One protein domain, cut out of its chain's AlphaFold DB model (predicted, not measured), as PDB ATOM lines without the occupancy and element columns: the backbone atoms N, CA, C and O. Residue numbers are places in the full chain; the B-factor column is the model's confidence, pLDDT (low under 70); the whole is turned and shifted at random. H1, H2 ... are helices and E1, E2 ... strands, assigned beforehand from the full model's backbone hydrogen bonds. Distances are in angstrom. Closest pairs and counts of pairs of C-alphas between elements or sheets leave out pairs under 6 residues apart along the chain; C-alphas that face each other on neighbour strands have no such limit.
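AT A GLANCE: This is residues 462 to 675 of the 675 residues of the protein "Hypothetical protein" of Emiliania huxleyi (UniProt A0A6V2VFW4). Two broad eight-stranded sheets lie face to face as a sandwich built of two halves side by side: E1 to E8 make one half, E9 to E16 the other, and each sheet runs on through both halves. The short helix H1 packs across the outside of one sheet, in the second half. The 214 printed residues hold one named helix and 16 named strands, eight before H1 and eight after it, and the class is mostly strand. The sheets, both antiparallel, run E1 E8 E3 E6 E14 E11 E16 E9 and E2 E7 E4 E5 E13 E12 E15 E10. The whole is compact, with a radius of gyration of the C-alphas of 16.1 A and spans of 37 by 36 by 31 A.

HOW THE PARTS SIT: One sheet has, strand beside strand, E1, residues 472 to 474, E8, 557 to 563, E3, 491 to 497, E6, 532 to 537, E14, 641 to 646, E11, 598 to 606, E16, 666 to 674, and E9, 582 to 584. The other has E2, residues 479 to 484, E7, 543 to 549, E4, 503 to 510, E5, 518 to 524, E13, 625 to 633, E12, 612 to 620, E15, 652 to 658, and E10, 589 to 593. Both are strongly twisted; where they face each other they are 7.8 A centre to centre, their best planes 12 degrees apart. E1 to E8 form a jelly roll, one long hairpin wound over both sheets in four nested antiparallel pairs. Within hydrogen-bond range there are N 472 and O 559 of E1 and E8, 2.8 A, N 480 and O 547 of E2 and E7, 2.9 A, N 492 and O 536 of E3 and E6, 2.9 A, and N 503 and O 524 of the hairpin E4 and E5, 2.8 A. Between the halves, N 521 of E5 and O 630 of E13 are 2.8 A apart, and N 535 of E6 and O 642 of E14 3.0 A. In the hairpin E12 and E13, N 616 and O 629 are 2.8 A apart. H1, residues 571 to 578, is on the first sheet at a height of 8.3 A, only just over E14 and E11, with 3 of its C-alphas falling on each. It runs across the strands, at 81 degrees to E11 on the local plane. The closest C-alphas of H1 and E16, Pro 576 and His 669, are 5.9 A apart. In H1, 3 of 4 O i to N i+4 pairs are within hydrogen-bond range.

IN THESE COORDINATES: E1 begins at C-alpha 472, (106.836, 170.951, 118.682). E4 is 21.7 A long from first to last C-alpha, E11 23.0 A, E12 25.4 A and E16 26.3 A. H1, 10.1 A, begins at C-alpha 571, (95.982, 186.246, 136.024). E16 ends at C-alpha 674, (81.509, 177.461, 134.751).

THE WHOLE: The C-alphas farthest apart, of Asp 467 and Val 662, are 45.7 A apart. The printed part has no cut, and no link is long. Mean pLDDT of the printed part is 88.3; residues 553 to 554, 566, 622 to 623 and 675 are under 70.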
ATOM      1  N   GLY A 462      96.120 175.637 120.916       84.50
ATOM      2  CA  GLY A 462      95.659 176.440 119.780       84.50
ATOM      3  C   GLY A 462      95.688 177.949 120.037       84.50
ATOM      4  O   GLY A 462      95.903 178.709 119.107       84.50
ATOM      5  N   GLU A 463      95.569 178.411 121.282       86.38
ATOM      6  CA  GLU A 463      95.689 179.842 121.613       86.38
ATOM      7  C   GLU A 463      97.152 180.291 121.714       86.38
ATOM      8  O   GLU A 463      97.505 181.414 121.319       86.38
ATOM      9  N   VAL A 464      98.015 179.380 122.183       86.38
ATOM     10  CA  VAL A 464      99.475 179.555 122.235       86.38
ATOM     11  C   VAL A 464     100.064 179.632 120.826       86.38
ATOM     12  O   VAL A 464     100.922 180.477 120.559       86.38
ATOM     13  N   SER A 465      99.587 178.778 119.915       87.81
ATOM     14  CA  SER A 465     100.034 178.712 118.522       87.81
ATOM     15  C   SER A 465      98.850 178.538 117.554       87.81
ATOM     16  O   SER A 465      98.622 177.425 117.076       87.81
ATOM     17  N   PRO A 466      98.125 179.618 117.208       83.38
ATOM     18  CA  PRO A 466      96.932 179.545 116.348       83.38
ATOM     19  C   PRO A 466      97.166 178.948 114.957       83.38
ATOM     20  O   PRO A 466      96.280 178.317 114.391       83.38
ATOM     21  N   ASP A 467      98.368 179.117 114.415       80.75
ATOM     22  CA  ASP A 467      98.809 178.575 113.126       80.75
ATOM     23  C   ASP A 467      99.628 177.276 113.261       80.75
ATOM     24  O   ASP A 467     100.221 176.809 112.291       80.75
ATOM     25  N   ALA A 468      99.701 176.715 114.473       82.25
ATOM     26  CA  ALA A 468     100.542 175.582 114.857       82.25
ATOM     27  C   ALA A 468     102.062 175.752 114.621       82.25
ATOM     28  O   ALA A 468     102.816 174.804 114.836       82.25
ATOM     29  N   SER A 469     102.546 176.945 114.246       85.25
ATOM     30  CA  SER A 469     103.960 177.192 113.915       85.25
ATOM     31  C   SER A 469     104.931 176.991 115.085       85.25
ATOM     32  O   SER A 469     106.102 176.673 114.875       85.25
ATOM     33  N   LEU A 470     104.457 177.152 116.322       88.44
ATOM     34  CA  LEU A 470     105.244 176.999 117.547       88.44
ATOM     35  C   LEU A 470     105.095 175.612 118.182       88.44
ATOM     36  O   LEU A 470     105.770 175.340 119.179       88.44
ATOM     37  N   VAL A 471     104.228 174.748 117.639       92.94
ATOM     38  CA  VAL A 471     103.971 173.406 118.173       92.94
ATOM     39  C   VAL A 471     105.130 172.487 117.817       92.94
ATOM     40  O   VAL A 471     105.455 172.274 116.651       92.94
ATOM     41  N   GLN A 472     105.745 171.900 118.837       92.25
ATOM     42  CA  GLN A 472     106.836 170.951 118.682       92.25
ATOM     43  C   GLN A 472     106.464 169.627 119.341       92.25
ATOM     44  O   GLN A 472     106.000 169.581 120.480       92.25
ATOM     45  N   ARG A 473     106.697 168.528 118.623       92.06
ATOM     46  CA  ARG A 473     106.556 167.174 119.158       92.06
ATOM     47  C   ARG A 473     107.752 166.840 120.052       92.06
ATOM     48  O   ARG A 473     108.899 166.974 119.621       92.06
ATOM     49  N   VAL A 474     107.480 166.401 121.274       89.88
ATOM     50  CA  VAL A 474     108.466 165.958 122.264       89.88
ATOM     51  C   VAL A 474     108.296 164.452 122.453       89.88
ATOM     52  O   VAL A 474     107.226 163.984 122.828       89.88
ATOM     53  N   GLU A 475     109.335 163.680 122.152       84.62
ATOM     54  CA  GLU A 475     109.295 162.210 122.163       84.62
ATOM     55  C   GLU A 475     110.601 161.611 122.695       84.62
ATOM     56  O   GLU A 475     111.663 162.231 122.580       84.62
ATOM     57  N   GLY A 476     110.546 160.430 123.316       78.62
ATOM     58  CA  GLY A 476     111.709 159.892 124.032       78.62
ATOM     59  C   GLY A 476     112.192 160.830 125.139       78.62
ATOM     60  O   GLY A 476     111.461 161.690 125.606       78.62
ATOM     61  N   LYS A 477     113.473 160.747 125.508       76.44
ATOM     62  CA  LYS A 477     114.097 161.690 126.459       76.44
ATOM     63  C   LYS A 477     114.473 163.037 125.811       76.44
ATOM     64  O   LYS A 477     115.370 163.718 126.315       76.44
ATOM     65  N   SER A 478     113.858 163.400 124.677       82.19
ATOM     66  CA  SER A 478     114.164 164.645 123.963       82.19
ATOM     67  C   SER A 478     113.622 165.878 124.689       82.19
ATOM     68  O   SER A 478     112.713 165.803 125.519       82.19
ATOM     69  N   ARG A 479     114.212 167.031 124.368       89.88
ATOM     70  CA  ARG A 479     113.829 168.348 124.882       89.88
ATOM     71  C   ARG A 479     113.584 169.316 123.738       89.88
ATOM     72  O   ARG A 479     114.287 169.261 122.725       89.88
ATOM     73  N   LYS A 480     112.609 170.201 123.916       95.38
ATOM     74  CA  LYS A 480     112.280 171.297 123.000       95.38
ATOM     75  C   LYS A 480     112.348 172.621 123.743       95.38
ATOM     76  O   LYS A 480     112.077 172.674 124.939       95.38
ATOM     77  N   THR A 481     112.749 173.675 123.040       93.62
ATOM     78  CA  THR A 481     113.038 174.975 123.653       93.62
ATOM     79  C   THR A 481     112.413 176.116 122.865       93.62
ATOM     80  O   THR A 481     112.500 176.128 121.635       93.62
ATOM     81  N   TRP A 482     111.891 177.116 123.572       95.88
ATOM     82  CA  TRP A 482     111.395 178.377 123.017       95.88
ATOM     83  C   TRP A 482     112.150 179.539 123.660       95.88
ATOM     84  O   TRP A 482     112.392 179.532 124.868       95.88
ATOM     85  N   ARG A 483     112.562 180.524 122.855       91.75
ATOM     86  CA  ARG A 483     113.331 181.692 123.312       91.75
ATOM     87  C   ARG A 483     112.445 182.931 123.365       91.75
ATOM     88  O   ARG A 483     111.676 183.176 122.442       91.75
ATOM     89  N   PHE A 484     112.633 183.731 124.408       92.50
ATOM     90  CA  PHE A 484     111.860 184.932 124.706       92.50
ATOM     91  C   PHE A 484     112.823 186.084 125.003       92.50
ATOM     92  O   PHE A 484     113.585 186.020 125.964       92.50
ATOM     93  N   SER A 485     112.834 187.124 124.168       87.00
ATOM     94  CA  SER A 485     113.776 188.256 124.262       87.00
ATOM     95  C   SER A 485     113.118 189.624 124.458       87.00
ATOM     96  O   SER A 485     113.816 190.593 124.734       87.00
ATOM     97  N   ASP A 486     111.798 189.721 124.308       84.06
ATOM     98  CA  ASP A 486     111.029 190.919 124.634       84.06
ATOM     99  C   ASP A 486     110.916 191.077 126.156       84.06
ATOM    100  O   ASP A 486     110.261 190.285 126.835       84.06
ATOM    101  N   LEU A 487     111.584 192.107 126.675       84.12
ATOM    102  CA  LEU A 487     111.657 192.433 128.100       84.12
ATOM    103  C   LEU A 487     110.424 193.201 128.589       84.12
ATOM    104  O   LEU A 487     110.259 193.363 129.794       84.12
ATOM    105  N   SER A 488     109.565 193.679 127.680       77.06
ATOM    106  CA  SER A 488     108.305 194.335 128.050       77.06
ATOM    107  C   SER A 488     107.211 193.335 128.444       77.06
ATOM    108  O   SER A 488     106.167 193.724 128.965       77.06
ATOM    109  N   ARG A 489     107.447 192.039 128.196       81.31
ATOM    110  CA  ARG A 489     106.532 190.930 128.466       81.31
ATOM    111  C   ARG A 489     107.086 190.064 129.597       81.31
ATOM    112  O   ARG A 489     108.150 189.461 129.475       81.31
ATOM    113  N   GLU A 490     106.339 189.955 130.690       82.19
ATOM    114  CA  GLU A 490     106.806 189.275 131.907       82.19
ATOM    115  C   GLU A 490     106.382 187.796 132.005       82.19
ATOM    116  O   GLU A 490     106.810 187.078 132.913       82.19
ATOM    117  N   ARG A 491     105.493 187.322 131.123       88.50
ATOM    118  CA  ARG A 491     104.839 186.011 131.252       88.50
ATOM    119  C   ARG A 491     104.791 185.266 129.923       88.50
ATOM    120  O   ARG A 491     104.486 185.837 128.875       88.50
ATOM    121  N   VAL A 492     105.055 183.969 129.996       91.44
ATOM    122  CA  VAL A 492     104.965 183.013 128.892       91.44
ATOM    123  C   VAL A 492     103.915 181.973 129.242       91.44
ATOM    124  O   VAL A 492     103.889 181.465 130.358       91.44
ATOM    125  N   GLN A 493     103.057 181.657 128.285       93.44
ATOM    126  CA  GLN A 493     102.130 180.541 128.347       93.44
ATOM    127  C   GLN A 493     102.807 179.288 127.815       93.44
ATOM    128  O   GLN A 493     103.437 179.337 126.757       93.44
ATOM    129  N   VAL A 494     102.638 178.171 128.514       95.06
ATOM    130  CA  VAL A 494     103.089 176.853 128.074       95.06
ATOM    131  C   VAL A 494     101.892 175.914 128.067       95.06
ATOM    132  O   VAL A 494     101.187 175.791 129.071       95.06
ATOM    133  N   ALA A 495     101.674 175.259 126.932       94.31
ATOM    134  CA  ALA A 495     100.631 174.259 126.766       94.31
ATOM    135  C   ALA A 495     101.246 172.952 126.262       94.31
ATOM    136  O   ALA A 495     102.012 172.955 125.293       94.31
ATOM    137  N   VAL A 496     100.891 171.844 126.908       94.62
ATOM    138  CA  VAL A 496     101.294 170.495 126.503       94.62
ATOM    139  C   VAL A 496     100.059 169.613 126.402       94.62
ATOM    140  O   VAL A 496      99.257 169.538 127.331       94.62
ATOM    141  N   SER A 497      99.897 168.938 125.271       92.62
ATOM    142  CA  SER A 497      98.767 168.051 125.011       92.62
ATOM    143  C   SER A 497      99.204 166.770 124.314       92.62
ATOM    144  O   SER A 497     100.249 166.696 123.666       92.62
ATOM    145  N   SER A 498      98.387 165.733 124.446       90.94
ATOM    146  CA  SER A 498      98.571 164.453 123.764       90.94
ATOM    147  C   SER A 498      97.287 164.062 123.029       90.94
ATOM    148  O   SER A 498      96.272 164.753 123.090       90.94
ATOM    149  N   VAL A 499      97.308 162.925 122.336       85.81
ATOM    150  CA  VAL A 499      96.138 162.370 121.632       85.81
ATOM    151  C   VAL A 499      95.259 161.477 122.524       85.81
ATOM    152  O   VAL A 499      94.578 160.592 122.018       85.81
ATOM    153  N   GLY A 500      95.265 161.698 123.841       80.00
ATOM    154  CA  GLY A 500      94.550 160.863 124.820       80.00
ATOM    155  C   GLY A 500      95.465 159.933 125.617       80.00
ATOM    156  O   GLY A 500      95.016 158.957 126.200       80.00
ATOM    157  N   ARG A 501      96.774 160.192 125.568       85.50
ATOM    158  CA  ARG A 501      97.822 159.437 126.264       85.50
ATOM    159  C   ARG A 501      98.290 160.198 127.511       85.50
ATOM    160  O   ARG A 501      98.156 161.431 127.534       85.50
ATOM    161  N   PRO A 502      98.908 159.525 128.490       89.00
ATOM    162  CA  PRO A 502      99.532 160.214 129.605       89.00
ATOM    163  C   PRO A 502     100.600 161.210 129.139       89.00
ATOM    164  O   PRO A 502     101.322 160.968 128.170       89.00
ATOM    165  N   VAL A 503     100.697 162.340 129.833       92.75
ATOM    166  CA  VAL A 503     101.755 163.338 129.656       92.75
ATOM    167  C   VAL A 503     102.577 163.360 130.929       92.75
ATOM    168  O   VAL A 503     102.025 163.565 132.004       92.75
ATOM    169  N   HIS A 504     103.892 163.192 130.804       94.69
ATOM    170  CA  HIS A 504     104.834 163.418 131.895       94.69
ATOM    171  C   HIS A 504     105.914 164.386 131.410       94.69
ATOM    172  O   HIS A 504     106.850 164.004 130.704       94.69
ATOM    173  N   ALA A 505     105.731 165.665 131.725       95.31
ATOM    174  CA  ALA A 505     106.542 166.755 131.204       95.31
ATOM    175  C   ALA A 505     107.343 167.430 132.321       95.31
ATOM    176  O   ALA A 505     106.813 167.717 133.389       95.31
ATOM    177  N   ASP A 506     108.608 167.726 132.044       96.56
ATOM    178  CA  ASP A 506     109.437 168.633 132.837       96.56
ATOM    179  C   ASP A 506     109.541 169.964 132.098       96.56
ATOM    180  O   ASP A 506     110.007 170.010 130.957       96.56
ATOM    181  N   ILE A 507     109.062 171.033 132.726       97.25
ATOM    182  CA  ILE A 507     109.024 172.387 132.177       97.25
ATOM    183  C   ILE A 507     109.977 173.244 133.001       97.25
ATOM    184  O   ILE A 507     109.791 173.417 134.204       97.25
ATOM    185  N   GLN A 508     110.995 173.810 132.362       96.19
ATOM    186  CA  GLN A 508     112.029 174.587 133.040       96.19
ATOM    187  C   GLN A 508     112.177 175.981 132.435       96.19
ATOM    188  O   GLN A 508     112.184 176.146 131.214       96.19
ATOM    189  N   LEU A 509     112.344 176.984 133.296       94.50
ATOM    190  CA  LEU A 509     112.721 178.339 132.902       94.50
ATOM    191  C   LEU A 509     114.226 178.516 133.055       94.50
ATOM    192  O   LEU A 509     114.741 178.409 134.162       94.50
ATOM    193  N   TRP A 510     114.891 178.902 131.978       90.25
ATOM    194  CA  TRP A 510     116.309 179.235 131.949       90.25
ATOM    195  C   TRP A 510     116.489 180.742 131.787       90.25
ATOM    196  O   TRP A 510     115.986 181.342 130.831       90.25
ATOM    197  N   LEU A 511     117.224 181.359 132.712       86.38
ATOM    198  CA  LEU A 511     117.596 182.773 132.672       86.38
ATOM    199  C   LEU A 511     119.124 182.882 132.560       86.38
ATOM    200  O   LEU A 511     119.833 182.950 133.559       86.38
ATOM    201  N   GLY A 512     119.627 182.906 131.325       77.75
ATOM    202  CA  GLY A 512     121.057 182.751 131.040       77.75
ATOM    203  C   GLY A 512     121.471 181.276 130.889       77.75
ATOM    204  O   GLY A 512     120.604 180.406 130.851       77.75
ATOM    205  N   PRO A 513     122.777 180.987 130.740       73.00
ATOM    206  CA  PRO A 513     123.261 179.652 130.373       73.00
ATOM    207  C   PRO A 513     123.183 178.612 131.501       73.00
ATOM    208  O   PRO A 513     122.957 177.445 131.206       73.00
ATOM    209  N   ASP A 514     123.318 179.028 132.764       77.44
ATOM    210  CA  ASP A 514     123.567 178.103 133.886       77.44
ATOM    211  C   ASP A 514     122.578 178.268 135.053       77.44
ATOM    212  O   ASP A 514     122.855 177.847 136.176       77.44
ATOM    213  N   TRP A 515     121.437 178.931 134.831       83.69
ATOM    214  CA  TRP A 515     120.511 179.251 135.918       83.69
ATOM    215  C   TRP A 515     119.054 178.928 135.590       83.69
ATOM    216  O   TRP A 515     118.441 179.554 134.718       83.69
ATOM    217  N   THR A 516     118.498 177.998 136.373       89.75
ATOM    218  CA  THR A 516     117.111 177.524 136.285       89.75
ATOM    219  C   THR A 516     116.326 177.939 137.536       89.75
ATOM    220  O   THR A 516     116.249 177.177 138.501       89.75
ATOM    221  N   PRO A 517     115.774 179.165 137.591       87.62
ATOM    222  CA  PRO A 517     115.032 179.647 138.759       87.62
ATOM    223  C   PRO A 517     113.672 178.983 138.979       87.62
ATOM    224  O   PRO A 517     113.115 179.157 140.061       87.62
ATOM    225  N   TYR A 518     113.122 178.297 137.974       94.88
ATOM    226  CA  TYR A 518     111.796 177.686 138.025       94.88
ATOM    227  C   TYR A 518     111.792 176.342 137.292       94.88
ATOM    228  O   TYR A 518     112.217 176.260 136.137       94.88
ATOM    229  N   THR A 519     111.269 175.317 137.960       96.00
ATOM    230  CA  THR A 519     111.038 173.978 137.411       96.00
ATOM    231  C   THR A 519     109.633 173.517 137.764       96.00
ATOM    232  O   THR A 519     109.189 173.690 138.900       96.00
ATOM    233  N   LEU A 520     108.957 172.894 136.811       97.38
ATOM    234  CA  LEU A 520     107.605 172.389 136.954       97.38
ATOM    235  C   LEU A 520     107.512 171.001 136.329       97.38
ATOM    236  O   LEU A 520     107.615 170.855 135.113       97.38
ATOM    237  N   ARG A 521     107.259 169.992 137.158       97.31
ATOM    238  CA  ARG A 521     106.926 168.648 136.692       97.31
ATOM    239  C   ARG A 521     105.418 168.528 136.605       97.31
ATOM    240  O   ARG A 521     104.724 168.699 137.603       97.31
ATOM    241  N   ALA A 522     104.919 168.257 135.412       96.38
ATOM    242  CA  ALA A 522     103.503 168.102 135.155       96.38
ATOM    243  C   ALA A 522     103.195 166.664 134.743       96.38
ATOM    244  O   ALA A 522     103.840 166.109 133.848       96.38
ATOM    245  N   TYR A 523     102.179 166.090 135.376       96.44
ATOM    246  CA  TYR A 523     101.596 164.813 134.997       96.44
ATOM    247  C   TYR A 523     100.129 165.007 134.622       96.44
ATOM    248  O   TYR A 523      99.391 165.716 135.305       96.44
ATOM    249  N   SER A 524      99.691 164.360 133.550       94.25
ATOM    250  CA  SER A 524      98.280 164.223 133.201       94.25
ATOM    251  C   SER A 524      98.023 162.792 132.756       94.25
ATOM    252  O   SER A 524      98.759 162.283 131.915       94.25
ATOM    253  N   GLU A 525      96.987 162.153 133.301       89.88
ATOM    254  CA  GLU A 525      96.574 160.795 132.912       89.88
ATOM    255  C   GLU A 525      96.086 160.755 131.451       89.88
ATOM    256  O   GLU A 525      96.330 159.793 130.727       89.88
ATOM    257  N   ASP A 526      95.449 161.835 130.994       89.19
ATOM    258  CA  ASP A 526      94.943 161.993 129.633       89.19
ATOM    259  C   ASP A 526      95.217 163.425 129.157       89.19
ATOM    260  O   ASP A 526      94.462 164.359 129.433       89.19
ATOM    261  N   GLY A 527      96.300 163.596 128.395       86.31
ATOM    262  CA  GLY A 527      96.712 164.897 127.865       86.31
ATOM    263  C   GLY A 527      95.794 165.494 126.792       86.31
ATOM    264  O   GLY A 527      96.075 166.600 126.332       86.31
ATOM    265  N   LYS A 528      94.730 164.794 126.369       88.31
ATOM    266  CA  LYS A 528      93.678 165.339 125.493       88.31
ATOM    267  C   LYS A 528      92.518 165.893 126.312       88.31
ATOM    268  O   LYS A 528      92.029 166.971 125.997       88.31
ATOM    269  N   ARG A 529      92.076 165.161 127.339       87.00
ATOM    270  CA  ARG A 529      90.984 165.577 128.238       87.00
ATOM    271  C   ARG A 529      91.434 166.601 129.277       87.00
ATOM    272  O   ARG A 529      90.616 167.388 129.733       87.00
ATOM    273  N   ARG A 530      92.708 166.545 129.672       91.50
ATOM    274  CA  ARG A 530      93.345 167.401 130.679       91.50
ATOM    275  C   ARG A 530      94.722 167.840 130.184       91.50
ATOM    276  O   ARG A 530      95.743 167.310 130.637       91.50
ATOM    277  N   PRO A 531      94.784 168.747 129.201       93.25
ATOM    278  CA  PRO A 531      96.057 169.294 128.753       93.25
ATOM    279  C   PRO A 531      96.788 169.976 129.916       93.25
ATOM    280  O   PRO A 531      96.175 170.547 130.818       93.25
ATOM    281  N   VAL A 532      98.118 169.921 129.902       94.62
ATOM    282  CA  VAL A 532      98.963 170.658 130.849       94.62
ATOM    283  C   VAL A 532      98.999 172.114 130.406       94.62
ATOM    284  O   VAL A 532      99.358 172.413 129.266       94.62
ATOM    285  N   GLN A 533      98.621 173.013 131.307       92.38
ATOM    286  CA  GLN A 533      98.392 174.423 131.021       92.38
ATOM    287  C   GLN A 533      98.966 175.268 132.152       92.38
ATOM    288  O   GLN A 533      98.515 175.181 133.294       92.38
ATOM    289  N   THR A 534      99.980 176.077 131.848       94.31
ATOM    290  CA  THR A 534     100.672 176.855 132.878       94.31
ATOM    291  C   THR A 534     101.245 178.172 132.361       94.31
ATOM    292  O   THR A 534     101.519 178.324 131.167       94.31
ATOM    293  N   LEU A 535     101.435 179.129 133.273       92.44
ATOM    294  CA  LEU A 535     102.183 180.360 133.026       92.44
ATOM    295  C   LEU A 535     103.547 180.305 133.709       92.44
ATOM    296  O   LEU A 535     103.668 179.912 134.866       92.44
ATOM    297  N   VAL A 536     104.561 180.795 133.005       90.56
ATOM    298  CA  VAL A 536     105.939 180.888 133.484       90.56
ATOM    299  C   VAL A 536     106.391 182.350 133.442       90.56
ATOM    300  O   VAL A 536     106.331 183.007 132.401       90.56
ATOM    301  N   GLY A 537     106.845 182.879 134.581       87.62
ATOM    302  CA  GLY A 537     107.338 184.255 134.706       87.62
ATOM    303  C   GLY A 537     108.769 184.447 134.208       87.62
ATOM    304  O   GLY A 537     109.706 183.913 134.780       87.62
ATOM    305  N   THR A 538     108.980 185.266 133.180       84.94
ATOM    306  CA  THR A 538     110.318 185.545 132.621       84.94
ATOM    307  C   THR A 538     111.098 186.597 133.413       84.94
ATOM    308  O   THR A 538     112.272 186.834 133.133       84.94
ATOM    309  N   ARG A 539     110.469 187.243 134.408       82.31
ATOM    310  CA  ARG A 539     111.032 188.343 135.219       82.31
ATOM    311  C   ARG A 539     111.511 189.546 134.391       82.31
ATOM    312  O   ARG A 539     112.511 190.166 134.752       82.31
ATOM    313  N   CYS A 540     110.857 189.833 133.260       80.19
ATOM    314  CA  CYS A 540     111.288 190.859 132.297       80.19
ATOM    315  C   CYS A 540     112.750 190.681 131.839       80.19
ATOM    316  O   CYS A 540     113.461 191.654 131.588       80.19
ATOM    317  N   LYS A 541     113.229 189.432 131.775       82.38
ATOM    318  CA  LYS A 541     114.572 189.068 131.311       82.38
ATOM    319  C   LYS A 541     114.479 188.241 130.037       82.38
ATOM    320  O   LYS A 541     113.475 187.577 129.783       82.38
ATOM    321  N   ALA A 542     115.563 188.247 129.262       83.88
ATOM    322  CA  ALA A 542     115.727 187.280 128.189       83.88
ATOM    323  C   ALA A 542     115.740 185.870 128.795       83.88
ATOM    324  O   ALA A 542     116.508 185.591 129.720       83.88
ATOM    325  N   ALA A 543     114.867 185.009 128.289       91.81
ATOM    326  CA  ALA A 543     114.554 183.722 128.880       91.81
ATOM    327  C   ALA A 543     114.457 182.628 127.817       91.81
ATOM    328  O   ALA A 543     114.176 182.881 126.642       91.81
ATOM    329  N   MET A 544     114.646 181.389 128.247       92.81
ATOM    330  CA  MET A 544     114.327 180.204 127.465       92.81
ATOM    331  C   MET A 544     113.420 179.303 128.295       92.81
ATOM    332  O   MET A 544     113.691 179.066 129.467       92.81
ATOM    333  N   VAL A 545     112.346 178.802 127.690       95.62
ATOM    334  CA  VAL A 545     111.534 177.738 128.285       95.62
ATOM    335  C   VAL A 545     111.918 176.430 127.618       95.62
ATOM    336  O   VAL A 545     111.891 176.334 126.391       95.62
ATOM    337  N   GLU A 546     112.284 175.443 128.426       95.62
ATOM    338  CA  GLU A 546     112.549 174.071 128.003       95.62
ATOM    339  C   GLU A 546     111.370 173.183 128.417       95.62
ATOM    340  O   GLU A 546     110.895 173.278 129.544       95.62
ATOM    341  N   VAL A 547     110.909 172.321 127.509       96.94
ATOM    342  CA  VAL A 547     109.957 171.246 127.804       96.94
ATOM    343  C   VAL A 547     110.598 169.920 127.420       96.94
ATOM    344  O   VAL A 547     110.994 169.713 126.266       96.94
ATOM    345  N   ARG A 548     110.693 169.014 128.388       95.12
ATOM    346  CA  ARG A 548     111.283 167.687 128.241       95.12
ATOM    347  C   ARG A 548     110.259 166.614 128.578       95.12
ATOM    348  O   ARG A 548     109.476 166.766 129.508       95.12
ATOM    349  N   ASN A 549     110.291 165.515 127.834       90.88
ATOM    350  CA  ASN A 549     109.496 164.339 128.160       90.88
ATOM    351  C   ASN A 549     110.245 163.470 129.190       90.88
ATOM    352  O   ASN A 549     111.404 163.093 128.983       90.88
ATOM    353  N   LEU A 550     109.590 163.233 130.328       87.94
ATOM    354  CA  LEU A 550     110.040 162.343 131.403       87.94
ATOM    355  C   LEU A 550     109.391 160.955 131.323       87.94
ATOM    356  O   LEU A 550     109.805 160.051 132.046       87.94
ATOM    357  N   GLY A 551     108.370 160.801 130.481       74.12
ATOM    358  CA  GLY A 551     107.723 159.531 130.199       74.12
ATOM    359  C   GLY A 551     108.578 158.624 129.318       74.12
ATOM    360  O   GLY A 551     109.639 158.997 128.808       74.12
ATOM    361  N   GLU A 552     108.100 157.399 129.141       73.50
ATOM    362  CA  GLU A 552     108.719 156.433 128.237       73.50
ATOM    363  C   GLU A 552     108.646 156.925 126.786       73.50
ATOM    364  O   GLU A 552     107.809 157.756 126.419       73.50
ATOM    365  N   SER A 553     109.530 156.416 125.924       68.19
ATOM    366  CA  SER A 553     109.618 156.864 124.526       68.19
ATOM    367  C   SER A 553     108.332 156.697 123.723       68.19
ATOM    368  O   SER A 553     108.142 157.402 122.733       68.19
ATOM    369  N   GLU A 554     107.449 155.814 124.176       69.88
ATOM    370  CA  GLU A 554     106.170 155.476 123.560       69.88
ATOM    371  C   GLU A 554     105.052 156.492 123.861       69.88
ATOM    372  O   GLU A 554     103.984 156.428 123.251       69.88
ATOM    373  N   PHE A 555     105.305 157.486 124.728       78.81
ATOM    374  CA  PHE A 555     104.353 158.547 125.088       78.81
ATOM    375  C   PHE A 555     104.794 159.927 124.572       78.81
ATOM    376  O   PHE A 555     105.186 160.799 125.354       78.81
ATOM    377  N   PRO A 556     104.764 160.165 123.247       87.69
ATOM    378  CA  PRO A 556     105.056 161.471 122.681       87.69
ATOM    379  C   PRO A 556     103.912 162.452 122.957       87.69
ATOM    380  O   PRO A 556     102.732 162.093 122.922       87.69
ATOM    381  N   PHE A 557     104.253 163.724 123.134       94.88
ATOM    382  CA  PHE A 557     103.277 164.799 123.292       94.88
ATOM    383  C   PHE A 557     103.642 166.025 122.455       94.88
ATOM    384  O   PHE A 557     104.778 166.193 122.008       94.88
ATOM    385  N   ALA A 558     102.656 166.880 122.207       95.12
ATOM    386  CA  ALA A 558     102.833 168.172 121.566       95.12
ATOM    387  C   ALA A 558     102.987 169.247 122.641       95.12
ATOM    388  O   ALA A 558     102.198 169.301 123.578       95.12
ATOM    389  N   ALA A 559     103.989 170.108 122.501       95.94
ATOM    390  CA  ALA A 559     104.207 171.244 123.384       95.94
ATOM    391  C   ALA A 559     104.335 172.528 122.562       95.94
ATOM    392  O   ALA A 559     104.876 172.512 121.457       95.94
ATOM    393  N   ALA A 560     103.854 173.641 123.103       95.56
ATOM    394  CA  ALA A 560     104.085 174.973 122.560       95.56
ATOM    395  C   ALA A 560     104.265 175.973 123.703       95.56
ATOM    396  O   ALA A 560     103.641 175.838 124.759       95.56
ATOM    397  N   ALA A 561     105.084 176.998 123.471       94.56
ATOM    398  CA  ALA A 561     105.215 178.126 124.379       94.56
ATOM    399  C   ALA A 561     105.220 179.451 123.608       94.56
ATOM    400  O   ALA A 561     105.858 179.564 122.560       94.56
ATOM    401  N   ASN A 562     104.515 180.452 124.132       94.25
ATOM    402  CA  ASN A 562     104.414 181.788 123.540       94.25
ATOM    403  C   ASN A 562     104.181 182.847 124.631       94.25
ATOM    404  O   ASN A 562     103.786 182.508 125.744       94.25
ATOM    405  N   TYR A 563     104.406 184.127 124.340       90.56
ATOM    406  CA  TYR A 563     104.065 185.197 125.281       90.56
ATOM    407  C   TYR A 563     102.581 185.151 125.647       90.56
ATOM    408  O   TYR A 563     101.718 185.050 124.773       90.56
ATOM    409  N   ALA A 564     102.290 185.243 126.945       87.69
ATOM    410  CA  ALA A 564     100.918 185.288 127.431       87.69
ATOM    411  C   ALA A 564     100.218 186.559 126.917       87.69
ATOM    412  O   ALA A 564     100.787 187.655 126.958       87.69
ATOM    413  N   LYS A 565      98.983 186.411 126.430       84.00
ATOM    414  CA  LYS A 565      98.123 187.525 126.004       84.00
ATOM    415  C   LYS A 565      97.247 187.981 127.174       84.00
ATOM    416  O   LYS A 565      96.867 187.165 128.012       84.00
ATOM    417  N   ASP A 566      96.897 189.261 127.230       69.19
ATOM    418  CA  ASP A 566      95.897 189.757 128.185       69.19
ATOM    419  C   ASP A 566      94.515 189.187 127.826       69.19
ATOM    420  O   ASP A 566      94.213 189.076 126.634       69.19
ATOM    421  N   PRO A 567      93.670 188.790 128.799       70.69
ATOM    422  CA  PRO A 567      93.772 188.959 130.262       70.69
ATOM    423  C   PRO A 567      94.535 187.838 131.002       70.69
ATOM    424  O   PRO A 567      94.582 187.792 132.225       70.69
ATOM    425  N   MET A 568      95.122 186.876 130.293       79.31
ATOM    426  CA  MET A 568      95.769 185.726 130.927       79.31
ATOM    427  C   MET A 568      97.158 186.075 131.493       79.31
ATOM    428  O   MET A 568      97.579 185.502 132.494       79.31
ATOM    429  N   ALA A 569      97.853 187.064 130.922       79.44
ATOM    430  CA  ALA A 569      99.113 187.565 131.475       79.44
ATOM    431  C   ALA A 569      98.951 188.235 132.858       79.44
ATOM    432  O   ALA A 569      99.883 188.183 133.662       79.44
ATOM    433  N   SER A 570      97.778 188.808 133.160       83.69
ATOM    434  CA  SER A 570      97.461 189.452 134.444       83.69
ATOM    435  C   SER A 570      96.873 188.501 135.493       83.69
ATOM    436  O   SER A 570      96.774 188.872 136.664       83.69
ATOM    437  N   LEU A 571      96.559 187.253 135.126       85.56
ATOM    438  CA  LEU A 571      95.982 186.246 136.024       85.56
ATOM    439  C   LEU A 571      96.721 186.072 137.369       85.56
ATOM    440  O   LEU A 571      96.036 186.011 138.393       85.56
ATOM    441  N   PRO A 572      98.070 186.023 137.423       85.19
ATOM    442  CA  PRO A 572      98.796 185.856 138.685       85.19
ATOM    443  C   PRO A 572      98.606 187.018 139.670       85.19
ATOM    444  O   PRO A 572      98.947 186.878 140.838       85.19
ATOM    445  N   ILE A 573      98.101 188.162 139.198       83.94
ATOM    446  CA  ILE A 573      97.840 189.371 139.988       83.94
ATOM    447  C   ILE A 573      96.340 189.484 140.284       83.94
ATOM    448  O   ILE A 573      95.936 189.711 141.423       83.94
ATOM    449  N   GLU A 574      95.499 189.296 139.267       86.75
ATOM    450  CA  GLU A 574      94.046 189.440 139.386       86.75
ATOM    451  C   GLU A 574      93.412 188.367 140.268       86.75
ATOM    452  O   GLU A 574      92.493 188.664 141.037       86.75
ATOM    453  N   LEU A 575      93.875 187.116 140.171       87.88
ATOM    454  CA  LEU A 575      93.285 186.036 140.950       87.88
ATOM    455  C   LEU A 575      93.518 186.242 142.460       87.88
ATOM    456  O   LEU A 575      92.532 186.251 143.197       87.88
ATOM    457  N   PRO A 576      94.745 186.532 142.938       89.00
ATOM    458  CA  PRO A 576      94.960 186.863 144.345       89.00
ATOM    459  C   PRO A 576      94.224 188.109 144.842       89.00
ATOM    460  O   PRO A 576      93.835 188.166 146.005       89.00
ATOM    461  N   ALA A 577      94.008 189.100 143.973       86.12
ATOM    462  CA  ALA A 577      93.260 190.305 144.326       86.12
ATOM    463  C   ALA A 577      91.743 190.060 144.441       86.12
ATOM    464  O   ALA A 577      91.058 190.766 145.180       86.12
ATOM    465  N   SER A 578      91.213 189.085 143.698       84.50
ATOM    466  CA  SER A 578      89.773 188.801 143.606       84.50
ATOM    467  C   SER A 578      89.312 187.602 144.441       84.50
ATOM    468  O   SER A 578      88.113 187.453 144.678       84.50
ATOM    469  N   THR A 579      90.235 186.764 144.916       88.12
ATOM    470  CA  THR A 579      89.935 185.538 145.665       88.12
ATOM    471  C   THR A 579      90.750 185.483 146.960       88.12
ATOM    472  O   THR A 579      91.970 185.656 146.907       88.12
ATOM    473  N   PRO A 580      90.127 185.209 148.125       83.69
ATOM    474  CA  PRO A 580      90.855 185.087 149.387       83.69
ATOM    475  C   PRO A 580      91.911 183.978 149.303       83.69
ATOM    476  O   PRO A 580      91.633 182.887 148.812       83.69
ATOM    477  N   GLY A 581      93.125 184.273 149.770       88.25
ATOM    478  CA  GLY A 581      94.222 183.309 149.794       88.25
ATOM    479  C   GLY A 581      94.161 182.414 151.023       88.25
ATOM    480  O   GLY A 581      94.102 182.916 152.147       88.25
ATOM    481  N   GLU A 582      94.227 181.098 150.829       92.88
ATOM    482  CA  GLU A 582      94.394 180.157 151.934       92.88
ATOM    483  C   GLU A 582      95.876 179.880 152.181       92.88
ATOM    484  O   GLU A 582      96.605 179.440 151.289       92.88
ATOM    485  N   ARG A 583      96.329 180.136 153.410       92.56
ATOM    486  CA  ARG A 583      97.708 179.883 153.821       92.56
ATOM    487  C   ARG A 583      97.934 178.398 154.104       92.56
ATOM    488  O   ARG A 583      97.199 177.792 154.887       92.56
ATOM    489  N   VAL A 584      99.023 177.857 153.562       91.69
ATOM    490  CA  VAL A 584      99.490 176.486 153.804       91.69
ATOM    491  C   VAL A 584     100.939 176.504 154.255       91.69
ATOM    492  O   VAL A 584     101.847 176.832 153.490       91.69
ATOM    493  N   ASP A 585     101.153 176.158 155.522       91.38
ATOM    494  CA  ASP A 585     102.493 176.035 156.090       91.38
ATOM    495  C   ASP A 585     103.242 174.839 155.477       91.38
ATOM    496  O   ASP A 585     102.638 173.913 154.931       91.38
ATOM    497  N   GLY A 586     104.571 174.864 155.540       86.88
ATOM    498  CA  GLY A 586     105.394 173.787 154.989       86.88
ATOM    499  C   GLY A 586     105.082 172.419 155.603       86.88
ATOM    500  O   GLY A 586     104.894 172.302 156.813       86.88
ATOM    501  N   GLY A 587     104.991 171.389 154.764       83.38
ATOM    502  CA  GLY A 587     104.567 170.035 155.129       83.38
ATOM    503  C   GLY A 587     103.051 169.850 155.268       83.38
ATOM    504  O   GLY A 587     102.593 168.715 155.390       83.38
ATOM    505  N   ALA A 588     102.258 170.926 155.239       85.56
ATOM    506  CA  ALA A 588     100.806 170.840 155.327       85.56
ATOM    507  C   ALA A 588     100.153 170.637 153.950       85.56
ATOM    508  O   ALA A 588     100.718 170.953 152.899       85.56
ATOM    509  N   LEU A 589      98.912 170.143 153.975       93.44
ATOM    510  CA  LEU A 589      98.063 170.003 152.795       93.44
ATOM    511  C   LEU A 589      96.726 170.726 152.972       93.44
ATOM    512  O   LEU A 589      96.252 170.910 154.100       93.44
ATOM    513  N   ARG A 590      96.115 171.113 151.850       93.62
ATOM    514  CA  ARG A 590      94.746 171.639 151.752       93.62
ATOM    515  C   ARG A 590      94.017 171.044 150.565       93.62
ATOM    516  O   ARG A 590      94.642 170.740 149.554       93.62
ATOM    517  N   SER A 591      92.703 170.914 150.696       93.00
ATOM    518  CA  SER A 591      91.833 170.350 149.670       93.00
ATOM    519  C   SER A 591      90.623 171.253 149.457       93.00
ATOM    520  O   SER A 591      89.987 171.670 150.421       93.00
ATOM    521  N   PHE A 592      90.291 171.505 148.196       91.75
ATOM    522  CA  PHE A 592      89.188 172.343 147.739       91.75
ATOM    523  C   PHE A 592      88.270 171.477 146.881       91.75
ATOM    524  O   PHE A 592      88.642 171.082 145.776       91.75
ATOM    525  N   ALA A 593      87.096 171.131 147.405       90.94
ATOM    526  CA  ALA A 593      86.072 170.454 146.616       90.94
ATOM    527  C   ALA A 593      85.495 171.442 145.594       90.94
ATOM    528  O   ALA A 593      85.146 172.558 145.973       90.94
ATOM    529  N   LEU A 594      85.417 171.037 144.327       90.00
ATOM    530  CA  LEU A 594      84.932 171.890 143.242       90.00
ATOM    531  C   LEU A 594      83.428 171.705 143.024       90.00
ATOM    532  O   LEU A 594      82.894 170.611 143.244       90.00
ATOM    533  N   ASP A 595      82.751 172.748 142.538       84.94
ATOM    534  CA  ASP A 595      81.375 172.641 142.050       84.94
ATOM    535  C   ASP A 595      81.316 171.582 140.924       84.94
ATOM    536  O   ASP A 595      82.101 171.652 139.974       84.94
ATOM    537  N   PRO A 596      80.395 170.598 140.974       80.94
ATOM    538  CA  PRO A 596      80.217 169.623 139.896       80.94
ATOM    539  C   PRO A 596      79.937 170.239 138.515       80.94
ATOM    540  O   PRO A 596      80.108 169.553 137.511       80.94
ATOM    541  N   ALA A 597      79.489 171.499 138.459       80.62
ATOM    542  CA  ALA A 597      79.277 172.261 137.230       80.62
ATOM    543  C   ALA A 597      80.500 173.094 136.789       80.62
ATOM    544  O   ALA A 597      80.438 173.772 135.759       80.62
ATOM    545  N   ALA A 598      81.599 173.097 137.550       82.44
ATOM    546  CA  ALA A 598      82.845 173.715 137.115       82.44
ATOM    547  C   ALA A 598      83.414 172.908 135.941       82.44
ATOM    548  O   ALA A 598      83.637 171.705 136.064       82.44
ATOM    549  N   GLY A 599      83.650 173.561 134.801       82.44
ATOM    550  CA  GLY A 599      84.288 172.922 133.642       82.44
ATOM    551  C   GLY A 599      85.790 173.200 133.551       82.44
ATOM    552  O   GLY A 599      86.506 172.494 132.842       82.44
ATOM    553  N   GLN A 600      86.275 174.199 134.294       89.50
ATOM    554  CA  GLN A 600      87.693 174.476 134.480       89.50
ATOM    555  C   GLN A 600      87.931 175.124 135.850       89.50
ATOM    556  O   GLN A 600      87.108 175.906 136.328       89.50
ATOM    557  N   VAL A 601      89.083 174.860 136.462       91.94
ATOM    558  CA  VAL A 601      89.544 175.556 137.669       91.94
ATOM    559  C   VAL A 601      90.939 176.136 137.460       91.94
ATOM    560  O   VAL A 601      91.836 175.480 136.933       91.94
ATOM    561  N   GLU A 602      91.119 177.386 137.872       93.19
ATOM    562  CA  GLU A 602      92.393 178.102 137.853       93.19
ATOM    563  C   GLU A 602      92.972 178.133 139.266       93.19
ATOM    564  O   GLU A 602      92.276 178.487 140.220       93.19
ATOM    565  N   VAL A 603      94.249 177.779 139.397       94.88
ATOM    566  CA  VAL A 603      94.954 177.748 140.681       94.88
ATOM    567  C   VAL A 603      96.217 178.589 140.584       94.88
ATOM    568  O   VAL A 603      97.048 178.385 139.694       94.88
ATOM    569  N   VAL A 604      96.372 179.523 141.524       95.44
ATOM    570  CA  VAL A 604      97.594 180.312 141.698       95.44
ATOM    571  C   VAL A 604      98.191 180.024 143.069       95.44
ATOM    572  O   VAL A 604      97.519 180.195 144.086       95.44
ATOM    573  N   LEU A 605      99.460 179.609 143.083       95.25
ATOM    574  CA  LEU A 605     100.267 179.522 144.297       95.25
ATOM    575  C   LEU A 605     101.329 180.606 144.303       95.25
ATOM    576  O   LEU A 605     102.120 180.716 143.362       95.25
ATOM    577  N   LEU A 606     101.390 181.347 145.401       92.69
ATOM    578  CA  LEU A 606     102.380 182.392 145.613       92.69
ATOM    579  C   LEU A 606     102.958 182.342 147.024       92.69
ATOM    580  O   LEU A 606     102.457 181.665 147.920       92.69
ATOM    581  N   THR A 607     104.051 183.067 147.201       91.81
ATOM    582  CA  THR A 607     104.738 183.258 148.482       91.81
ATOM    583  C   THR A 607     105.108 184.728 148.611       91.81
ATOM    584  O   THR A 607     105.245 185.395 147.588       91.81
ATOM    585  N   ASP A 608     105.425 185.187 149.816       85.06
ATOM    586  CA  ASP A 608     105.901 186.555 150.071       85.06
ATOM    587  C   ASP A 608     107.394 186.713 149.692       85.06
ATOM    588  O   ASP A 608     108.261 186.905 150.548       85.06
ATOM    589  N   GLY A 609     107.726 186.497 148.414       81.62
ATOM    590  CA  GLY A 609     109.085 186.592 147.861       81.62
ATOM    591  C   GLY A 609     110.038 185.445 148.238       81.62
ATOM    592  O   GLY A 609     111.219 185.479 147.882       81.62
ATOM    593  N   ARG A 610     109.544 184.427 148.950       89.12
ATOM    594  CA  ARG A 610     110.308 183.249 149.398       89.12
ATOM    595  C   ARG A 610     110.320 182.134 148.351       89.12
ATOM    596  O   ARG A 610     109.703 182.232 147.299       89.12
ATOM    597  N   GLN A 611     111.035 181.054 148.642       91.50
ATOM    598  CA  GLN A 611     110.987 179.845 147.828       91.50
ATOM    599  C   GLN A 611     109.585 179.215 147.878       91.50
ATOM    600  O   GLN A 611     108.993 179.113 148.951       91.50
ATOM    601  N   LEU A 612     109.094 178.747 146.730       94.31
ATOM    602  CA  LEU A 612     107.887 177.927 146.615       94.31
ATOM    603  C   LEU A 612     108.306 176.513 146.208       94.31
ATOM    604  O   LEU A 612     108.972 176.336 145.189       94.31
ATOM    605  N   ASN A 613     107.917 175.522 147.006       96.38
ATOM    606  CA  ASN A 613     108.062 174.104 146.690       96.38
ATOM    607  C   ASN A 613     106.748 173.406 147.040       96.38
ATOM    608  O   ASN A 613     106.446 173.231 148.218       96.38
ATOM    609  N   ALA A 614     105.931 173.079 146.046       96.38
ATOM    610  CA  ALA A 614     104.577 172.590 146.283       96.38
ATOM    611  C   ALA A 614     104.092 171.681 145.156       96.38
ATOM    612  O   ALA A 614     104.574 171.760 144.027       96.38
ATOM    613  N   ARG A 615     103.091 170.857 145.455       97.19
ATOM    614  CA  ARG A 615     102.372 170.049 144.473       97.19
ATOM    615  C   ARG A 615     100.890 170.396 144.492       97.19
ATOM    616  O   ARG A 615     100.283 170.412 145.558       97.19
ATOM    617  N   VAL A 616     100.315 170.654 143.322       96.94
ATOM    618  CA  VAL A 616      98.868 170.818 143.117       96.94
ATOM    619  C   VAL A 616      98.356 169.630 142.325       96.94
ATOM    620  O   VAL A 616      98.939 169.271 141.307       96.94
ATOM    621  N   GLU A 617      97.265 169.026 142.771       96.25
ATOM    622  CA  GLU A 617      96.673 167.829 142.186       96.25
ATOM    623  C   GLU A 617      95.180 168.052 141.965       96.25
ATOM    624  O   GLU A 617      94.481 168.501 142.870       96.25
ATOM    625  N   LEU A 618      94.678 167.700 140.788       94.50
ATOM    626  CA  LEU A 618      93.250 167.525 140.558       94.50
ATOM    627  C   LEU A 618      92.905 166.062 140.795       94.50
ATOM    628  O   LEU A 618      93.382 165.190 140.070       94.50
ATOM    629  N   LEU A 619      92.058 165.796 141.778       89.75
ATOM    630  CA  LEU A 619      91.583 164.466 142.123       89.75
ATOM    631  C   LEU A 619      90.141 164.271 141.682       89.75
ATOM    632  O   LEU A 619      89.334 165.190 141.787       89.75
ATOM    633  N   VAL A 620      89.805 163.061 141.247       82.81
ATOM    634  CA  VAL A 620      88.417 162.633 141.027       82.81
ATOM    635  C   VAL A 620      88.208 161.336 141.799       82.81
ATOM    636  O   VAL A 620      88.774 160.300 141.444       82.81
ATOM    637  N   GLY A 621      87.424 161.404 142.874       71.25
ATOM    638  CA  GLY A 621      87.340 160.338 143.875       71.25
ATOM    639  C   GLY A 621      88.475 160.390 144.915       71.25
ATOM    640  O   GLY A 621      89.334 161.277 144.870       71.25
ATOM    641  N   PRO A 622      88.482 159.466 145.891       62.97
ATOM    642  CA  PRO A 622      89.434 159.496 146.998       62.97
ATOM    643  C   PRO A 622      90.866 159.230 146.512       62.97
ATOM    644  O   PRO A 622      91.157 158.176 145.959       62.97
ATOM    645  N   ASN A 623      91.771 160.189 146.739       68.94
ATOM    646  CA  ASN A 623      93.217 160.070 146.483       68.94
ATOM    647  C   ASN A 623      93.617 159.624 145.061       68.94
ATOM    648  O   ASN A 623      94.687 159.056 144.877       68.94
ATOM    649  N   ASN A 624      92.798 159.934 144.055       77.62
ATOM    650  CA  ASN A 624      93.035 159.587 142.653       77.62
ATOM    651  C   ASN A 624      93.421 160.829 141.820       77.62
ATOM    652  O   ASN A 624      92.532 161.462 141.237       77.62
ATOM    653  N   PRO A 625      94.709 161.236 141.797       84.94
ATOM    654  CA  PRO A 625      95.162 162.403 141.048       84.94
ATOM    655  C   PRO A 625      95.086 162.144 139.536       84.94
ATOM    656  O   PRO A 625      95.820 161.335 138.976       84.94
ATOM    657  N   LYS A 626      94.203 162.878 138.863       90.69
ATOM    658  CA  LYS A 626      94.008 162.865 137.406       90.69
ATOM    659  C   LYS A 626      94.998 163.749 136.665       90.69
ATOM    660  O   LYS A 626      95.328 163.490 135.508       90.69
ATOM    661  N   GLN A 627      95.466 164.790 137.335       95.75
ATOM    662  CA  GLN A 627      96.465 165.714 136.829       95.75
ATOM    663  C   GLN A 627      97.218 166.314 138.013       95.75
ATOM    664  O   GLN A 627      96.605 166.606 139.039       95.75
ATOM    665  N   SER A 628      98.528 166.503 137.892       96.38
ATOM    666  CA  SER A 628      99.337 167.122 138.939       96.38
ATOM    667  C   SER A 628     100.425 168.036 138.389       96.38
ATOM    668  O   SER A 628     100.911 167.875 137.270       96.38
ATOM    669  N   TYR A 629     100.789 169.015 139.210       97.50
ATOM    670  CA  TYR A 629     101.802 170.026 138.954       97.50
ATOM    671  C   TYR A 629     102.682 170.147 140.194       97.50
ATOM    672  O   TYR A 629     102.227 170.620 141.232       97.50
ATOM    673  N   GLU A 630     103.934 169.718 140.099       97.12
ATOM    674  CA  GLU A 630     104.935 169.861 141.152       97.12
ATOM    675  C   GLU A 630     105.915 170.967 140.771       97.12
ATOM    676  O   GLU A 630     106.657 170.855 139.795       97.12
ATOM    677  N   VAL A 631     105.880 172.058 141.530       96.75
ATOM    678  CA  VAL A 631     106.638 173.276 141.264       96.75
ATOM    679  C   VAL A 631     107.764 173.444 142.269       96.75
ATOM    680  O   VAL A 631     107.579 173.270 143.473       96.75
ATOM    681  N   PHE A 632     108.906 173.895 141.768       96.38
ATOM    682  CA  PHE A 632     109.958 174.496 142.568       96.38
ATOM    683  C   PHE A 632     110.371 175.830 141.943       96.38
ATOM    684  O   PHE A 632     110.655 175.917 140.748       96.38
ATOM    685  N   THR A 633     110.443 176.877 142.759       93.56
ATOM    686  CA  THR A 633     111.056 178.157 142.392       93.56
ATOM    687  C   THR A 633     111.722 178.796 143.591       93.56
ATOM    688  O   THR A 633     111.223 178.725 144.714       93.56
ATOM    689  N   ASN A 634     112.829 179.489 143.350       89.00
ATOM    690  CA  ASN A 634     113.522 180.227 144.399       89.00
ATOM    691  C   ASN A 634     112.795 181.508 144.850       89.00
ATOM    692  O   ASN A 634     113.172 182.088 145.864       89.00
ATOM    693  N   ASN A 635     111.788 181.960 144.098       88.31
ATOM    694  CA  ASN A 635     110.959 183.108 144.442       88.31
ATOM    695  C   ASN A 635     109.536 182.902 143.890       88.31
ATOM    696  O   ASN A 635     109.316 183.002 142.680       88.31
ATOM    697  N   GLY A 636     108.582 182.593 144.769       86.88
ATOM    698  CA  GLY A 636     107.181 182.342 144.432       86.88
ATOM    699  C   GLY A 636     106.343 183.601 144.197       86.88
ATOM    700  O   GLY A 636     105.176 183.473 143.852       86.88
ATOM    701  N   GLU A 637     106.910 184.799 144.360       85.44
ATOM    702  CA  GLU A 637     106.273 186.068 143.969       85.44
ATOM    703  C   GLU A 637     106.581 186.397 142.497       85.44
ATOM    704  O   GLU A 637     105.689 186.685 141.707       85.44
ATOM    705  N   LEU A 638     107.851 186.268 142.095       81.31
ATOM    706  CA  LEU A 638     108.317 186.524 140.725       81.31
ATOM    707  C   LEU A 638     108.000 185.375 139.755       81.31
ATOM    708  O   LEU A 638     107.920 185.578 138.543       81.31
ATOM    709  N   ASN A 639     107.875 184.156 140.278       87.88
ATOM    710  CA  ASN A 639     107.605 182.931 139.531       87.88
ATOM    711  C   ASN A 639     106.537 182.095 140.240       87.88
ATOM    712  O   ASN A 639     106.757 180.923 140.541       87.88
ATOM    713  N   SER A 640     105.391 182.702 140.532       90.75
ATOM    714  CA  SER A 640     104.239 181.975 141.061       90.75
ATOM    715  C   SER A 640     103.863 180.785 140.172       90.75
ATOM    716  O   SER A 640     104.074 180.793 138.955       90.75
ATOM    717  N   LEU A 641     103.304 179.738 140.782       94.69
ATOM    718  CA  LEU A 641     102.656 178.686 140.006       94.69
ATOM    719  C   LEU A 641     101.295 179.209 139.569       94.69
ATOM    720  O   LEU A 641     100.501 179.612 140.413       94.69
ATOM    721  N   CYS A 642     101.016 179.183 138.272       93.62
ATOM    722  CA  CYS A 642      99.694 179.489 137.737       93.62
ATOM    723  C   CYS A 642      99.322 178.388 136.757       93.62
ATOM    724  O   CYS A 642     100.010 178.207 135.747       93.62
ATOM    725  N   VAL A 643      98.278 177.634 137.081       94.31
ATOM    726  CA  VAL A 643      97.850 176.462 136.313       94.31
ATOM    727  C   VAL A 643      96.342 176.457 136.138       94.31
ATOM    728  O   VAL A 643      95.608 177.000 136.966       94.31
ATOM    729  N   ALA A 644      95.897 175.815 135.067       91.44
ATOM    730  CA  ALA A 644      94.501 175.480 134.861       91.44
ATOM    731  C   ALA A 644      94.328 173.960 134.828       91.44
ATOM    732  O   ALA A 644      95.193 173.220 134.348       91.44
ATOM    733  N   PHE A 645      93.196 173.517 135.359       91.75
ATOM    734  CA  PHE A 645      92.734 172.144 135.270       91.75
ATOM    735  C   PHE A 645      91.389 172.135 134.562       91.75
ATOM    736  O   PHE A 645      90.435 172.749 135.042       91.75
ATOM    737  N   ASP A 646      91.301 171.404 133.458       90.50
ATOM    738  CA  ASP A 646      90.012 171.080 132.860       90.50
ATOM    739  C   ASP A 646      89.339 169.995 133.716       90.50
ATOM    740  O   ASP A 646      89.956 168.989 134.092       90.50
ATOM    741  N   THR A 647      88.063 170.200 134.046       88.06
ATOM    742  CA  THR A 647      87.290 169.331 134.949       88.06
ATOM    743  C   THR A 647      86.148 168.650 134.193       88.06
ATOM    744  O   THR A 647      84.980 168.942 134.428       88.06
ATOM    745  N   PRO A 648      86.453 167.719 133.265       80.75
ATOM    746  CA  PRO A 648      85.428 167.035 132.475       80.75
ATOM    747  C   PRO A 648      84.608 166.013 133.279       80.75
ATOM    748  O   PRO A 648      83.627 165.493 132.757       80.75
ATOM    749  N   ASP A 649      85.027 165.690 134.507       78.56
ATOM    750  CA  ASP A 649      84.367 164.731 135.394       78.56
ATOM    751  C   ASP A 649      83.773 165.472 136.606       78.56
ATOM    752  O   ASP A 649      84.403 166.384 137.148       78.56
ATOM    753  N   ALA A 650      82.584 165.059 137.055       73.31
ATOM    754  CA  ALA A 650      81.931 165.628 138.233       73.31
ATOM    755  C   ALA A 650      82.619 165.195 139.544       73.31
ATOM    756  O   ALA A 650      83.183 164.105 139.637       73.31
ATOM    757  N   GLY A 651      82.519 166.032 140.584       78.12
ATOM    758  CA  GLY A 651      83.020 165.704 141.928       78.12
ATOM    759  C   GLY A 651      84.544 165.771 142.068       78.12
ATOM    760  O   GLY A 651      85.128 165.029 142.858       78.12
ATOM    761  N   ALA A 652      85.196 166.638 141.293       88.38
ATOM    762  CA  ALA A 652      86.633 166.843 141.379       88.38
ATOM    763  C   ALA A 652      87.034 167.650 142.631       88.38
ATOM    764  O   ALA A 652      86.280 168.472 143.147       88.38
ATOM    765  N   THR A 653      88.244 167.416 143.129       92.06
ATOM    766  CA  THR A 653      88.841 168.136 144.263       92.06
ATOM    767  C   THR A 653      90.239 168.595 143.877       92.06
ATOM    768  O   THR A 653      91.026 167.796 143.385       92.06
ATOM    769  N   VAL A 654      90.579 169.858 144.122       94.69
ATOM    770  CA  VAL A 654      91.966 170.336 144.030       94.69
ATOM    771  C   VAL A 654      92.640 170.120 145.375       94.69
ATOM    772  O   VAL A 654      92.181 170.647 146.381       94.69
ATOM    773  N   ARG A 655      93.748 169.385 145.410       95.00
ATOM    774  CA  ARG A 655      94.607 169.261 146.590       95.00
ATOM    775  C   ARG A 655      95.916 169.985 146.362       95.00
ATOM    776  O   ARG A 655      96.525 169.854 145.309       95.00
ATOM    777  N   VAL A 656      96.374 170.705 147.372       95.56
ATOM    778  CA  VAL A 656      97.680 171.352 147.392       95.56
ATOM    779  C   VAL A 656      98.471 170.824 148.573       95.56
ATOM    780  O   VAL A 656      97.979 170.829 149.700       95.56
ATOM    781  N   VAL A 657      99.701 170.397 148.319       94.56
ATOM    782  CA  VAL A 657     100.665 169.962 149.330       94.56
ATOM    783  C   VAL A 657     101.864 170.899 149.271       94.56
ATOM    784  O   VAL A 657     102.491 171.037 148.220       94.56
ATOM    785  N   ASN A 658     102.192 171.556 150.383       94.25
ATOM    786  CA  ASN A 658     103.402 172.366 150.476       94.25
ATOM    787  C   ASN A 658     104.576 171.464 150.890       94.25
ATOM    788  O   ASN A 658     104.623 170.975 152.014       94.25
ATOM    789  N   HIS A 659     105.520 171.233 149.981       92.75
ATOM    790  CA  HIS A 659     106.711 170.411 150.218       92.75
ATOM    791  C   HIS A 659     107.881 171.207 150.809       92.75
ATOM    792  O   HIS A 659     108.934 170.636 151.102       92.75
ATOM    793  N   ALA A 660     107.743 172.524 150.968       87.25
ATOM    794  CA  ALA A 660     108.758 173.338 151.614       87.25
ATOM    795  C   ALA A 660     108.803 173.072 153.137       87.25
ATOM    796  O   ALA A 660     107.817 172.605 153.713       87.25
ATOM    797  N   PRO A 661     109.923 173.375 153.822       85.25
ATOM    798  CA  PRO A 661     109.971 173.374 155.284       85.25
ATOM    799  C   PRO A 661     108.934 174.335 155.879       85.25
ATOM    800  O   PRO A 661     108.547 175.304 155.227       85.25
ATOM    801  N   VAL A 662     108.525 174.116 157.134       81.06
ATOM    802  CA  VAL A 662     107.474 174.897 157.834       81.06
ATOM    803  C   VAL A 662     107.676 176.421 157.726       81.06
ATOM    804  O   VAL A 662     106.717 177.183 157.649       81.06
ATOM    805  N   GLU A 663     108.929 176.867 157.654       84.19
ATOM    806  CA  GLU A 663     109.355 178.267 157.524       84.19
ATOM    807  C   GLU A 663     108.984 178.925 156.176       84.19
ATOM    808  O   GLU A 663     109.113 180.142 156.023       84.19
ATOM    809  N   PHE A 664     108.512 178.152 155.198       86.12
ATOM    810  CA  PHE A 664     108.198 178.586 153.836       86.12
ATOM    811  C   PHE A 664     106.716 178.327 153.508       86.12
ATOM    812  O   PHE A 664     106.390 177.403 152.760       86.12
ATOM    813  N   PRO A 665     105.788 179.120 154.074       90.50
ATOM    814  CA  PRO A 665     104.370 179.010 153.754       90.50
ATOM    815  C   PRO A 665     104.087 179.485 152.321       90.50
ATOM    816  O   PRO A 665     104.762 180.383 151.809       90.50
ATOM    817  N   CYS A 666     103.042 178.935 151.708       93.88
ATOM    818  CA  CYS A 666     102.482 179.438 150.456       93.88
ATOM    819  C   CYS A 666     101.008 179.823 150.627       93.88
ATOM    820  O   CYS A 666     100.350 179.413 151.586       93.88
ATOM    821  N   TYR A 667     100.502 180.633 149.700       94.62
ATOM    822  CA  TYR A 667      99.106 181.049 149.634       94.62
ATOM    823  C   TYR A 667      98.467 180.489 148.371       94.62
ATOM    824  O   TYR A 667      99.035 180.595 147.281       94.62
ATOM    825  N   ILE A 668      97.297 179.883 148.542       95.31
ATOM    826  CA  ILE A 668      96.531 179.234 147.485       95.31
ATOM    827  C   ILE A 668      95.346 180.119 147.131       95.31
ATOM    828  O   ILE A 668      94.548 180.463 148.001       95.31
ATOM    829  N   HIS A 669      95.200 180.418 145.848       94.75
ATOM    830  CA  HIS A 669      94.020 181.071 145.301       94.75
ATOM    831  C   HIS A 669      93.407 180.164 144.236       94.75
ATOM    832  O   HIS A 669      94.098 179.757 143.301       94.75
ATOM    833  N   VAL A 670      92.123 179.839 144.386       92.88
ATOM    834  CA  VAL A 670      91.389 178.914 143.509       92.88
ATOM    835  C   VAL A 670      90.172 179.627 142.932       92.88
ATOM    836  O   VAL A 670      89.371 180.180 143.683       92.88
ATOM    837  N   ARG A 671      90.006 179.601 141.606       92.06
ATOM    838  CA  ARG A 671      88.816 180.137 140.930       92.06
ATOM    839  C   ARG A 671      88.230 179.132 139.963       92.06
ATOM    840  O   ARG A 671      88.877 178.710 139.010       92.06
ATOM    841  N   GLU A 672      86.968 178.816 140.189       90.44
ATOM    842  CA  GLU A 672      86.177 177.945 139.332       90.44
ATOM    843  C   GLU A 672      85.562 178.746 138.181       90.44
ATOM    844  O   GLU A 672      85.027 179.841 138.372       90.44
ATOM    845  N   ARG A 673      85.631 178.194 136.969       82.50
ATOM    846  CA  ARG A 673      84.946 178.703 135.782       82.50
ATOM    847  C   ARG A 673      83.866 177.712 135.376       82.50
ATOM    848  O   ARG A 673      84.135 176.541 135.101       82.50
ATOM    849  N   ARG A 674      82.630 178.199 135.335       73.81
ATOM    850  CA  ARG A 674      81.509 177.461 134.751       73.81
ATOM    851  C   ARG A 674      81.611 177.540 133.232       73.81
ATOM    852  O   ARG A 674      81.979 178.592 132.705       73.81
ATOM    853  N   VAL A 675      81.329 176.420 132.575       56.78
ATOM    854  CA  VAL A 675      81.215 176.327 131.113       56.78
ATOM    855  C   VAL A 675      79.777 176.587 130.703       56.78
ATOM    856  O   VAL A 675      78.874 176.099 131.421       56.78
TER     857      VAL A 675